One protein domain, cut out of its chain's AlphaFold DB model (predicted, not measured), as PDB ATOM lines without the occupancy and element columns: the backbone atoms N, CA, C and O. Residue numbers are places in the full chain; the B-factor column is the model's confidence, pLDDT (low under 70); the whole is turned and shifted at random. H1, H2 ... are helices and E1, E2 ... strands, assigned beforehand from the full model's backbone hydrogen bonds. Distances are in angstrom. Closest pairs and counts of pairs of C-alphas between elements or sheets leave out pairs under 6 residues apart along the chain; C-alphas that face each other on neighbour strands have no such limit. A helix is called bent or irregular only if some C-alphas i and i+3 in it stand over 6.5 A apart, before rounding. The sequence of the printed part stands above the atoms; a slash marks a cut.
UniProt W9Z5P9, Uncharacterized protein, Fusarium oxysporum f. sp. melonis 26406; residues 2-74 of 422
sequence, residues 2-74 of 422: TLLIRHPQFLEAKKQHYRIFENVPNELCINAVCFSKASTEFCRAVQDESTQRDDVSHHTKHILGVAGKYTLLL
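This is residues 2 to 74 of the 422 residues of an uncharacterized protein of Fusarium oxysporum f. sp. melonis 26406 (UniProt W9Z5P9). Two lobes form an open V joined at one narrow place: a two-stranded ribbon, E1 and E2, with H1 to one side of it, nearest to E2 at Lys 15 and Leu 28, makes one lobe, and a hairpin of two longer helices, H2 and H3, makes the other. E2 runs straight into H2 where the lobes meet, the short H4 lies near H2, and residues 48 to 55, with the turn of the hairpin, stick out. The printed part has 73 residues with four named helices and two named strands in the order E1, H1, E2, H2, H3, H4; the sheet, E1 - E2, is antiparallel, and the class is mostly helix. The whole is loose, with a radius of gyration of the C-alphas of 15.0 A, and elongated, spanning 40 by 25 by 17 A.

E1, residues 2 to 6, begins at C-alpha 2 at (160.425, 161.191, 170.019) and is 12.7 A long. H1, residues 9 to 18, is 15.4 A long and irregular: C-alphas 10 and 13 are 7.0 A apart. E2, residues 27 to 31, is 12.6 A long. H2, residues 32 to 47, is 22.1 A long and begins at C-alpha 32 at (158.482, 163.036, 174.616). H3, residues 54 to 67, is 20.0 A long. H4, residues 70 to 73, is 4.9 A long and ends at C-alpha 73 at (150.665, 165.094, 188.993).

E1 and E2 are antiparallel neighbours, with 155 degrees between their directions; N 3 and O 30 are 2.8 A apart and N 28 and O 5 are 2.8 A apart, both within hydrogen-bond range. The closest C-alphas of H1 and E2 are those of Lys 15 and Leu 28, at 7.5 A. H1 is apart from H2, H3 and H4. The closest C-alphas of E1 and H2 are those of Thr 2 and Ala 32, at 5.3 A. H2 and H3 touch as a helical hairpin at a shallow tilt of 22 degrees, opposite ways; their closest C-alphas are those of Ser 36 and Ala 67, at 5.2 A. H4 and H2 only just touch, with 3 pairs of C-alphas within 8 A, the closest those of Thr 40 and Leu 72 at 7.3 A; H2 does this with residues 37 to 40 alone. H3 and H4 are apart. Each O i to N i+4 pair is within hydrogen-bond range in H2 and H3, and 4 of 6 in H1; H4 is too short for such a pair.

The C-alphas farthest apart are those of Pro 25 and Ser 50, at 42.2 A. The printed part has no cut, and no link is long. Residues 48 to 55, of which 54 and 55 belong to H3, stand free. The mean pLDDT of the printed part is 87.9, and residues 50 to 52 are under 70.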
ATOM      1  N   THR A   2     159.963 159.858 170.414       86.06
ATOM      2  CA  THR A   2     160.425 161.191 170.019       86.06
ATOM      3  C   THR A   2     159.253 161.910 169.362       86.06
ATOM      4  O   THR A   2     158.564 161.328 168.529       86.06
ATOM      5  N   LEU A   3     158.969 163.131 169.804       86.75
ATOM      6  CA  LEU A   3     158.010 164.031 169.177       86.75
ATOM      7  C   LEU A   3     158.701 164.701 167.998       86.75
ATOM      8  O   LEU A   3     159.820 165.192 168.147       86.75
ATOM      9  N   LEU A   4     158.019 164.723 166.860       89.88
ATOM     10  CA  LEU A   4     158.480 165.375 165.644       89.88
ATOM     11  C   LEU A   4     157.591 166.589 165.406       89.88
ATOM     12  O   LEU A   4     156.389 166.450 165.171       89.88
ATOM     13  N   ILE A   5     158.166 167.782 165.534       89.31
ATOM     14  CA  ILE A   5     157.454 169.038 165.292       89.31
ATOM     15  C   ILE A   5     158.011 169.646 164.017       89.31
ATOM     16  O   ILE A   5     159.170 170.055 163.975       89.31
ATOM     17  N   ARG A   6     157.178 169.710 162.979       92.31
ATOM     18  CA  ARG A   6     157.566 170.320 161.708       92.31
ATOM     19  C   ARG A   6     157.834 171.806 161.880       92.31
ATOM     20  O   ARG A   6     157.078 172.505 162.556       92.31
ATOM     21  N   HIS A   7     158.863 172.290 161.203       90.56
ATOM     22  CA  HIS A   7     159.162 173.708 161.110       90.56
ATOM     23  C   HIS A   7     159.522 174.109 159.668       90.56
ATOM     24  O   HIS A   7     159.997 173.287 158.880       90.56
ATOM     25  N   PRO A   8     159.325 175.385 159.299       93.75
ATOM     26  CA  PRO A   8     159.751 175.898 158.000       93.75
ATOM     27  C   PRO A   8     161.263 175.767 157.759       93.75
ATOM     28  O   PRO A   8     162.060 175.885 158.693       93.75
ATOM     29  N   GLN A   9     161.667 175.602 156.496       93.06
ATOM     30  CA  GLN A   9     163.070 175.402 156.093       93.06
ATOM     31  C   GLN A   9     164.009 176.532 156.535       93.06
ATOM     32  O   GLN A   9     165.150 176.274 156.905       93.06
ATOM     33  N   PHE A  10     163.530 177.777 156.581       93.31
ATOM     34  CA  PHE A  10     164.348 178.917 157.006       93.31
ATOM     35  C   PHE A  10     164.789 178.849 158.484       93.31
ATOM     36  O   PHE A  10     165.688 179.583 158.890       93.31
ATOM     37  N   LEU A  11     164.181 177.976 159.301       91.62
ATOM     38  CA  LEU A  11     164.585 177.742 160.693       91.62
ATOM     39  C   LEU A  11     165.639 176.632 160.846       91.62
ATOM     40  O   LEU A  11     166.143 176.442 161.951       91.62
ATOM     41  N   GLU A  12     166.019 175.931 159.772       91.38
ATOM     42  CA  GLU A  12     166.944 174.788 159.838       91.38
ATOM     43  C   GLU A  12     168.330 175.188 160.358       91.38
ATOM     44  O   GLU A  12     168.853 174.562 161.278       91.38
ATOM     45  N   ALA A  13     168.885 176.297 159.860       89.56
ATOM     46  CA  ALA A  13     170.174 176.810 160.327       89.56
ATOM     47  C   ALA A  13     170.144 177.156 161.828       89.56
ATOM     48  O   ALA A  13     171.092 176.871 162.562       89.56
ATOM     49  N   LYS A  14     169.022 177.714 162.314       89.56
ATOM     50  CA  LYS A  14     168.830 177.989 163.746       89.56
ATOM     51  C   LYS A  14     168.734 176.695 164.549       89.56
ATOM     52  O   LYS A  14     169.378 176.594 165.588       89.56
ATOM     53  N   LYS A  15     167.992 175.690 164.068       90.19
ATOM     54  CA  LYS A  15     167.908 174.370 164.716       90.19
ATOM     55  C   LYS A  15     169.291 173.742 164.888       90.19
ATOM     56  O   LYS A  15     169.630 173.314 165.990       90.19
ATOM     57  N   GLN A  16     170.091 173.728 163.820       86.56
ATOM     58  CA  GLN A  16     171.444 173.163 163.823       86.56
ATOM     59  C   GLN A  16     172.366 173.865 164.832       86.56
ATOM     60  O   GLN A  16     173.211 173.216 165.449       86.56
ATOM     61  N   HIS A  17     172.166 175.166 165.063       88.38
ATOM     62  CA  HIS A  17     172.930 175.924 166.051       88.38
ATOM     63  C   HIS A  17     172.668 175.475 167.500       88.38
ATOM     64  O   HIS A  17     173.600 175.436 168.298       88.38
ATOM     65  N   TYR A  18     171.432 175.089 167.845       84.38
ATOM     66  CA  TYR A  18     171.083 174.692 169.216       84.38
ATOM     67  C   TYR A  18     171.653 173.333 169.640       84.38
ATOM     68  O   TYR A  18     171.776 173.095 170.836       84.38
ATOM     69  N   ARG A  19     171.985 172.431 168.703       82.19
ATOM     70  CA  ARG A  19     172.595 171.099 168.954       82.19
ATOM     71  C   ARG A  19     171.853 170.163 169.933       82.19
ATOM     72  O   ARG A  19     172.368 169.100 170.253       82.19
ATOM     73  N   ILE A  20     170.653 170.525 170.391       82.06
ATOM     74  CA  ILE A  20     169.805 169.705 171.278       82.06
ATOM     75  C   ILE A  20     168.798 168.831 170.518       82.06
ATOM     76  O   ILE A  20     168.211 167.927 171.107       82.06
ATOM     77  N   PHE A  21     168.567 169.126 169.237       85.50
ATOM     78  CA  PHE A  21     167.632 168.402 168.377       85.50
ATOM     79  C   PHE A  21     168.389 167.402 167.504       85.50
ATOM     80  O   PHE A  21     169.503 167.682 167.059       85.50
ATOM     81  N   GLU A  22     167.775 166.253 167.226       84.25
ATOM     82  CA  GLU A  22     168.320 165.302 166.254       84.25
ATOM     83  C   GLU A  22     168.366 165.919 164.843       84.25
ATOM     84  O   GLU A  22     167.630 166.857 164.509       84.25
ATOM     85  N   ASN A  23     169.252 165.391 163.996       84.19
ATOM     86  CA  ASN A  23     169.504 165.923 162.658       84.19
ATOM     87  C   ASN A  23     168.494 165.400 161.618       84.19
ATOM     88  O   ASN A  23     168.875 164.783 160.626       84.19
ATOM     89  N   VAL A  24     167.200 165.623 161.862       88.56
ATOM     90  CA  VAL A  24     166.126 165.318 160.902       88.56
ATOM     91  C   VAL A  24     165.680 166.617 160.232       88.56
ATOM     92  O   VAL A  24     165.161 167.486 160.934       88.56
ATOM     93  N   PRO A  25     165.891 166.809 158.916       88.44
ATOM     94  CA  PRO A  25     165.544 168.057 158.238       88.44
ATOM     95  C   PRO A  25     164.082 168.458 158.453       88.44
ATOM     96  O   PRO A  25     163.192 167.612 158.417       88.44
ATOM     97  N   ASN A  26     163.841 169.754 158.657       91.06
ATOM     98  CA  ASN A  26     162.519 170.359 158.827       91.06
ATOM     99  C   ASN A  26     161.729 169.884 160.057       91.06
ATOM    100  O   ASN A  26     160.547 170.216 160.183       91.06
ATOM    101  N   GLU A  27     162.356 169.145 160.973       91.94
ATOM    102  CA  GLU A  27     161.718 168.639 162.181       91.94
ATOM    103  C   GLU A  27     162.551 168.932 163.434       91.94
ATOM    104  O   GLU A  27     163.774 168.769 163.469       91.94
ATOM    105  N   LEU A  28     161.859 169.359 164.492       90.38
ATOM    106  CA  LEU A  28     162.382 169.371 165.852       90.38
ATOM    107  C   LEU A  28     162.096 168.008 166.476       90.38
ATOM    108  O   LEU A  28     160.941 167.676 166.756       90.38
ATOM    109  N   CYS A  29     163.153 167.242 166.717       89.81
ATOM    110  CA  CYS A  29     163.080 165.964 167.411       89.81
ATOM    111  C   CYS A  29     163.231 166.196 168.914       89.81
ATOM    112  O   CYS A  29     164.310 166.549 169.389       89.81
ATOM    113  N   ILE A  30     162.147 166.014 169.666       88.94
ATOM    114  CA  ILE A  30     162.123 166.249 171.113       88.94
ATOM    115  C   ILE A  30     161.769 164.953 171.825       88.94
ATOM    116  O   ILE A  30     160.764 164.312 171.523       88.94
ATOM    117  N   ASN A  31     162.551 164.566 172.829       89.44
ATOM    118  CA  ASN A  31     162.194 163.422 173.658       89.44
ATOM    119  C   ASN A  31     160.849 163.676 174.372       89.44
ATOM    120  O   ASN A  31     160.734 164.601 175.178       89.44
ATOM    121  N   ALA A  32     159.843 162.831 174.114       88.00
ATOM    122  CA  ALA A  32     158.482 163.036 174.616       88.00
ATOM    123  C   ALA A  32     158.402 163.046 176.153       88.00
ATOM    124  O   ALA A  32     157.607 163.780 176.737       88.00
ATOM    125  N   VAL A  33     159.245 162.249 176.820       87.88
ATOM    126  CA  VAL A  33     159.285 162.165 178.286       87.88
ATOM    127  C   VAL A  33     159.911 163.423 178.881       87.88
ATOM    128  O   VAL A  33     159.419 163.917 179.898       87.88
ATOM    129  N   CYS A  34     160.969 163.948 178.257       89.62
ATOM    130  CA  CYS A  34     161.591 165.207 178.669       89.62
ATOM    131  C   CYS A  34     160.646 166.389 178.447       89.62
ATOM    132  O   CYS A  34     160.472 167.188 179.361       89.62
ATOM    133  N   PHE A  35     159.981 166.451 177.289       90.88
ATOM    134  CA  PHE A  35     158.978 167.475 176.997       90.88
ATOM    135  C   PHE A  35     157.846 167.447 178.026       90.88
ATOM    136  O   PHE A  35     157.594 168.443 178.688       90.88
ATOM    137  N   SER A  36     157.240 166.276 178.249       92.31
ATOM    138  CA  SER A  36     156.168 166.105 179.235       92.31
ATOM    139  C   SER A  36     156.605 166.505 180.648       92.31
ATOM    140  O   SER A  36     155.857 167.179 181.357       92.31
ATOM    141  N   LYS A  37     157.833 166.149 181.059       94.19
ATOM    142  CA  LYS A  37     158.404 166.573 182.346       94.19
ATOM    143  C   LYS A  37     158.502 168.102 182.427       94.19
ATOM    144  O   LYS A  37     157.909 168.680 183.332       94.19
ATOM    145  N   ALA A  38     159.180 168.728 181.466       93.31
ATOM    146  CA  ALA A  38     159.406 170.170 181.442       93.31
ATOM    147  C   ALA A  38     158.091 170.964 181.374       93.31
ATOM    148  O   ALA A  38     157.900 171.898 182.145       93.31
ATOM    149  N   SER A  39     157.141 170.558 180.524       93.62
ATOM    150  CA  SER A  39     155.820 171.194 180.442       93.62
ATOM    151  C   SER A  39     155.048 171.090 181.756       93.62
ATOM    152  O   SER A  39     154.359 172.032 182.136       93.62
ATOM    153  N   THR A  40     155.166 169.960 182.461       95.06
ATOM    154  CA  THR A  40     154.497 169.766 183.754       95.06
ATOM    155  C   THR A  40     155.099 170.650 184.835       95.06
ATOM    156  O   THR A  40     154.355 171.314 185.548       95.06
ATOM    157  N   GLU A  41     156.429 170.673 184.945       95.31
ATOM    158  CA  GLU A  41     157.149 171.512 185.910       95.31
ATOM    159  C   GLU A  41     156.856 172.995 185.668       95.31
ATOM    160  O   GLU A  41     156.500 173.700 186.608       95.31
ATOM    161  N   PHE A  42     156.886 173.437 184.407       93.81
ATOM    162  CA  PHE A  42     156.527 174.802 184.027       93.81
ATOM    163  C   PHE A  42     155.086 175.151 184.416       93.81
ATOM    164  O   PHE A  42     154.859 176.147 185.093       93.81
ATOM    165  N   CYS A  43     154.103 174.322 184.040       93.44
ATOM    166  CA  CYS A  43     152.701 174.612 184.352       93.44
ATOM    167  C   CYS A  43     152.432 174.644 185.861       93.44
ATOM    168  O   CYS A  43     151.625 175.457 186.297       93.44
ATOM    169  N   ARG A  44     153.100 173.786 186.647       90.88
ATOM    170  CA  ARG A  44     152.989 173.795 188.113       90.88
ATOM    171  C   ARG A  44     153.607 175.047 188.721       90.88
ATOM    172  O   ARG A  44     152.938 175.709 189.496       90.88
ATOM    173  N   ALA A  45     154.828 175.397 188.315       91.12
ATOM    174  CA  ALA A  45     155.498 176.601 188.798       91.12
ATOM    175  C   ALA A  45     154.669 177.858 188.512       91.12
ATOM    176  O   ALA A  45     154.510 178.695 189.388       91.12
ATOM    177  N   VAL A  46     154.077 177.937 187.315       88.81
ATOM    178  CA  VAL A  46     153.148 179.014 186.968       88.81
ATOM    179  C   VAL A  46     151.936 178.982 187.904       88.81
ATOM    180  O   VAL A  46     151.632 180.007 188.499       88.81
ATOM    181  N   GLN A  47     151.265 177.830 188.071       84.19
ATOM    182  CA  GLN A  47     150.079 177.655 188.938       84.19
ATOM    183  C   GLN A  47     150.295 177.998 190.416       84.19
ATOM    184  O   GLN A  47     149.347 178.440 191.063       84.19
ATOM    185  N   ASP A  48     151.505 177.808 190.933       82.06
ATOM    186  CA  ASP A  48     151.842 178.085 192.331       82.06
ATOM    187  C   ASP A  48     151.991 179.600 192.619       82.06
ATOM    188  O   ASP A  48     152.033 180.010 193.780       82.06
ATOM    189  N   GLU A  49     152.021 180.458 191.592       84.00
ATOM    190  CA  GLU A  49     152.009 181.914 191.766       84.00
ATOM    191  C   GLU A  49     150.607 182.420 192.152       84.00
ATOM    192  O   GLU A  49     149.627 182.235 191.434       84.00
ATOM    193  N   SER A  50     150.500 183.112 193.289       58.25
ATOM    194  CA  SER A  50     149.231 183.459 193.956       58.25
ATOM    195  C   SER A  50     148.311 184.433 193.204       58.25
ATOM    196  O   SER A  50     147.170 184.627 193.616       58.25
ATOM    197  N   THR A  51     148.777 185.055 192.116       69.06
ATOM    198  CA  THR A  51     148.051 186.117 191.391       69.06
ATOM    199  C   THR A  51     147.797 185.722 189.936       69.06
ATOM    200  O   THR A  51     148.169 186.427 188.997       69.06
ATOM    201  N   GLN A  52     147.196 184.551 189.731       69.00
ATOM    202  CA  GLN A  52     146.907 184.063 188.386       69.00
ATOM    203  C   GLN A  52     145.664 184.713 187.788       69.00
ATOM    204  O   GLN A  52     144.612 184.776 188.417       69.00
ATOM    205  N   ARG A  53     145.767 185.107 186.518       78.88
ATOM    206  CA  ARG A  53     144.599 185.399 185.688       78.88
ATOM    207  C   ARG A  53     143.921 184.092 185.254       78.88
ATOM    208  O   ARG A  53     144.588 183.075 185.031       78.88
ATOM    209  N   ASP A  54     142.599 184.123 185.103       79.62
ATOM    210  CA  ASP A  54     141.788 182.944 184.756       79.62
ATOM    211  C   ASP A  54     142.201 182.290 183.426       79.62
ATOM    212  O   ASP A  54     142.160 181.064 183.280       79.62
ATOM    213  N   ASP A  55     142.658 183.091 182.462       83.75
ATOM    214  CA  ASP A  55     143.153 182.629 181.168       83.75
ATOM    215  C   ASP A  55     144.416 181.766 181.312       83.75
ATOM    216  O   ASP A  55     144.493 180.681 180.729       83.75
ATOM    217  N   VAL A  56     145.381 182.183 182.133       84.31
ATOM    218  CA  VAL A  56     146.608 181.420 182.420       84.31
ATOM    219  C   VAL A  56     146.274 180.104 183.128       84.31
ATOM    220  O   VAL A  56     146.803 179.045 182.765       84.31
ATOM    221  N   SER A  57     145.335 180.127 184.079       85.00
ATOM    222  CA  SER A  57     144.862 178.914 184.760       85.00
ATOM    223  C   SER A  57     144.223 177.924 183.777       85.00
ATOM    224  O   SER A  57     144.500 176.721 183.816       85.00
ATOM    225  N   HIS A  58     143.408 178.416 182.841       87.06
ATOM    226  CA  HIS A  58     142.787 177.582 181.815       87.06
ATOM    227  C   HIS A  58     143.829 176.928 180.889       87.06
ATOM    228  O   HIS A  58     143.778 175.716 180.657       87.06
ATOM    229  N   HIS A  59     144.812 177.692 180.399       88.81
ATOM    230  CA  HIS A  59     145.854 177.168 179.506       88.81
ATOM    231  C   HIS A  59     146.757 176.144 180.198       88.81
ATOM    232  O   HIS A  59     147.019 175.080 179.636       88.81
ATOM    233  N   THR A  60     147.190 176.415 181.431       90.44
ATOM    234  CA  THR A  60     148.014 175.465 182.197       90.44
ATOM    235  C   THR A  60     147.260 174.161 182.462       90.44
ATOM    236  O   THR A  60     147.799 173.083 182.211       90.44
ATOM    237  N   LYS A  61     145.977 174.219 182.853       88.56
ATOM    238  CA  LYS A  61     145.122 173.023 183.001       88.56
ATOM    239  C   LYS A  61     144.976 172.248 181.691       88.56
ATOM    240  O   LYS A  61     145.035 171.017 181.701       88.56
ATOM    241  N   HIS A  62     144.815 172.948 180.568       89.19
ATOM    242  CA  HIS A  62     144.741 172.319 179.251       89.19
ATOM    243  C   HIS A  62     146.045 171.591 178.894       89.19
ATOM    244  O   HIS A  62     146.006 170.405 178.558       89.19
ATOM    245  N   ILE A  63     147.198 172.256 179.033       91.06
ATOM    246  CA  ILE A  63     148.518 171.671 178.747       91.06
ATOM    247  C   ILE A  63     148.760 170.444 179.631       91.06
ATOM    248  O   ILE A  63     149.138 169.389 179.117       91.06
ATOM    249  N   LEU A  64     148.477 170.537 180.933       91.31
ATOM    250  CA  LEU A  64     148.603 169.409 181.858       91.31
ATOM    251  C   LEU A  64     147.697 168.231 181.471       91.31
ATOM    252  O   LEU A  64     148.105 167.082 181.607       91.31
ATOM    253  N   GLY A  65     146.500 168.490 180.942       86.75
ATOM    254  CA  GLY A  65     145.603 167.440 180.452       86.75
ATOM    255  C   GLY A  65     146.061 166.757 179.156       86.75
ATOM    256  O   GLY A  65     145.607 165.655 178.849       86.75
ATOM    257  N   VAL A  66     146.939 167.391 178.376       86.06
ATOM    258  CA  VAL A  66     147.409 166.863 177.082       86.06
ATOM    259  C   VAL A  66     148.796 166.232 177.198       86.06
ATOM    260  O   VAL A  66     149.009 165.133 176.681       86.06
ATOM    261  N   ALA A  67     149.721 166.917 177.871       88.19
ATOM    262  CA  ALA A  67     151.144 166.588 177.926       88.19
ATOM    263  C   ALA A  67     151.671 166.391 179.358       88.19
ATOM    264  O   ALA A  67     152.876 166.208 179.548       88.19
ATOM    265  N   GLY A  68     150.800 166.425 180.367       90.25
ATOM    266  CA  GLY A  68     151.186 166.275 181.764       90.25
ATOM    267  C   GLY A  68     151.833 164.925 182.077       90.25
ATOM    268  O   GLY A  68     151.421 163.874 181.582       90.25
ATOM    269  N   LYS A  69     152.847 164.946 182.940       91.06
ATOM    270  CA  LYS A  69     153.546 163.755 183.414       91.06
ATOM    271  C   LYS A  69     152.890 163.245 184.691       91.06
ATOM    272  O   LYS A  69     153.061 163.834 185.754       91.06
ATOM    273  N   TYR A  70     152.204 162.106 184.613       90.06
ATOM    274  CA  TYR A  70     151.442 161.558 185.743       90.06
ATOM    275  C   TYR A  70     152.253 161.358 187.024       90.06
ATOM    276  O   TYR A  70     151.752 161.661 188.098       90.06
ATOM    277  N   THR A  71     153.526 160.961 186.926       88.94
ATOM    278  CA  THR A  71     154.412 160.797 188.096       88.94
ATOM    279  C   THR A  71     154.701 162.092 188.856       88.94
ATOM    280  O   THR A  71     155.281 162.031 189.930       88.94
ATOM    281  N   LEU A  72     154.373 163.253 188.283       89.75
ATOM    282  CA  LEU A  72     154.488 164.563 188.928       89.75
ATOM    283  C   LEU A  72     153.127 165.162 189.309       89.75
ATOM    284  O   LEU A  72     153.092 166.180 189.997       89.75
ATOM    285  N   LEU A  73     152.027 164.577 188.825       89.88
ATOM    286  CA  LEU A  73     150.665 165.094 188.993       89.88
ATOM    287  C   LEU A  73     149.820 164.269 189.962       89.88
ATOM    288  O   LEU A  73     148.858 164.792 190.510       89.88
ATOM    289  N   LEU A  74     150.138 162.986 190.130       90.38
ATOM    290  CA  LEU A  74     149.384 162.066 190.971       90.38
ATOM    291  C   LEU A  74     150.176 161.708 192.221       90.38
ATOM    292  O   LEU A  74     151.404 161.598 192.183       90.38
TER     293      LEU A  74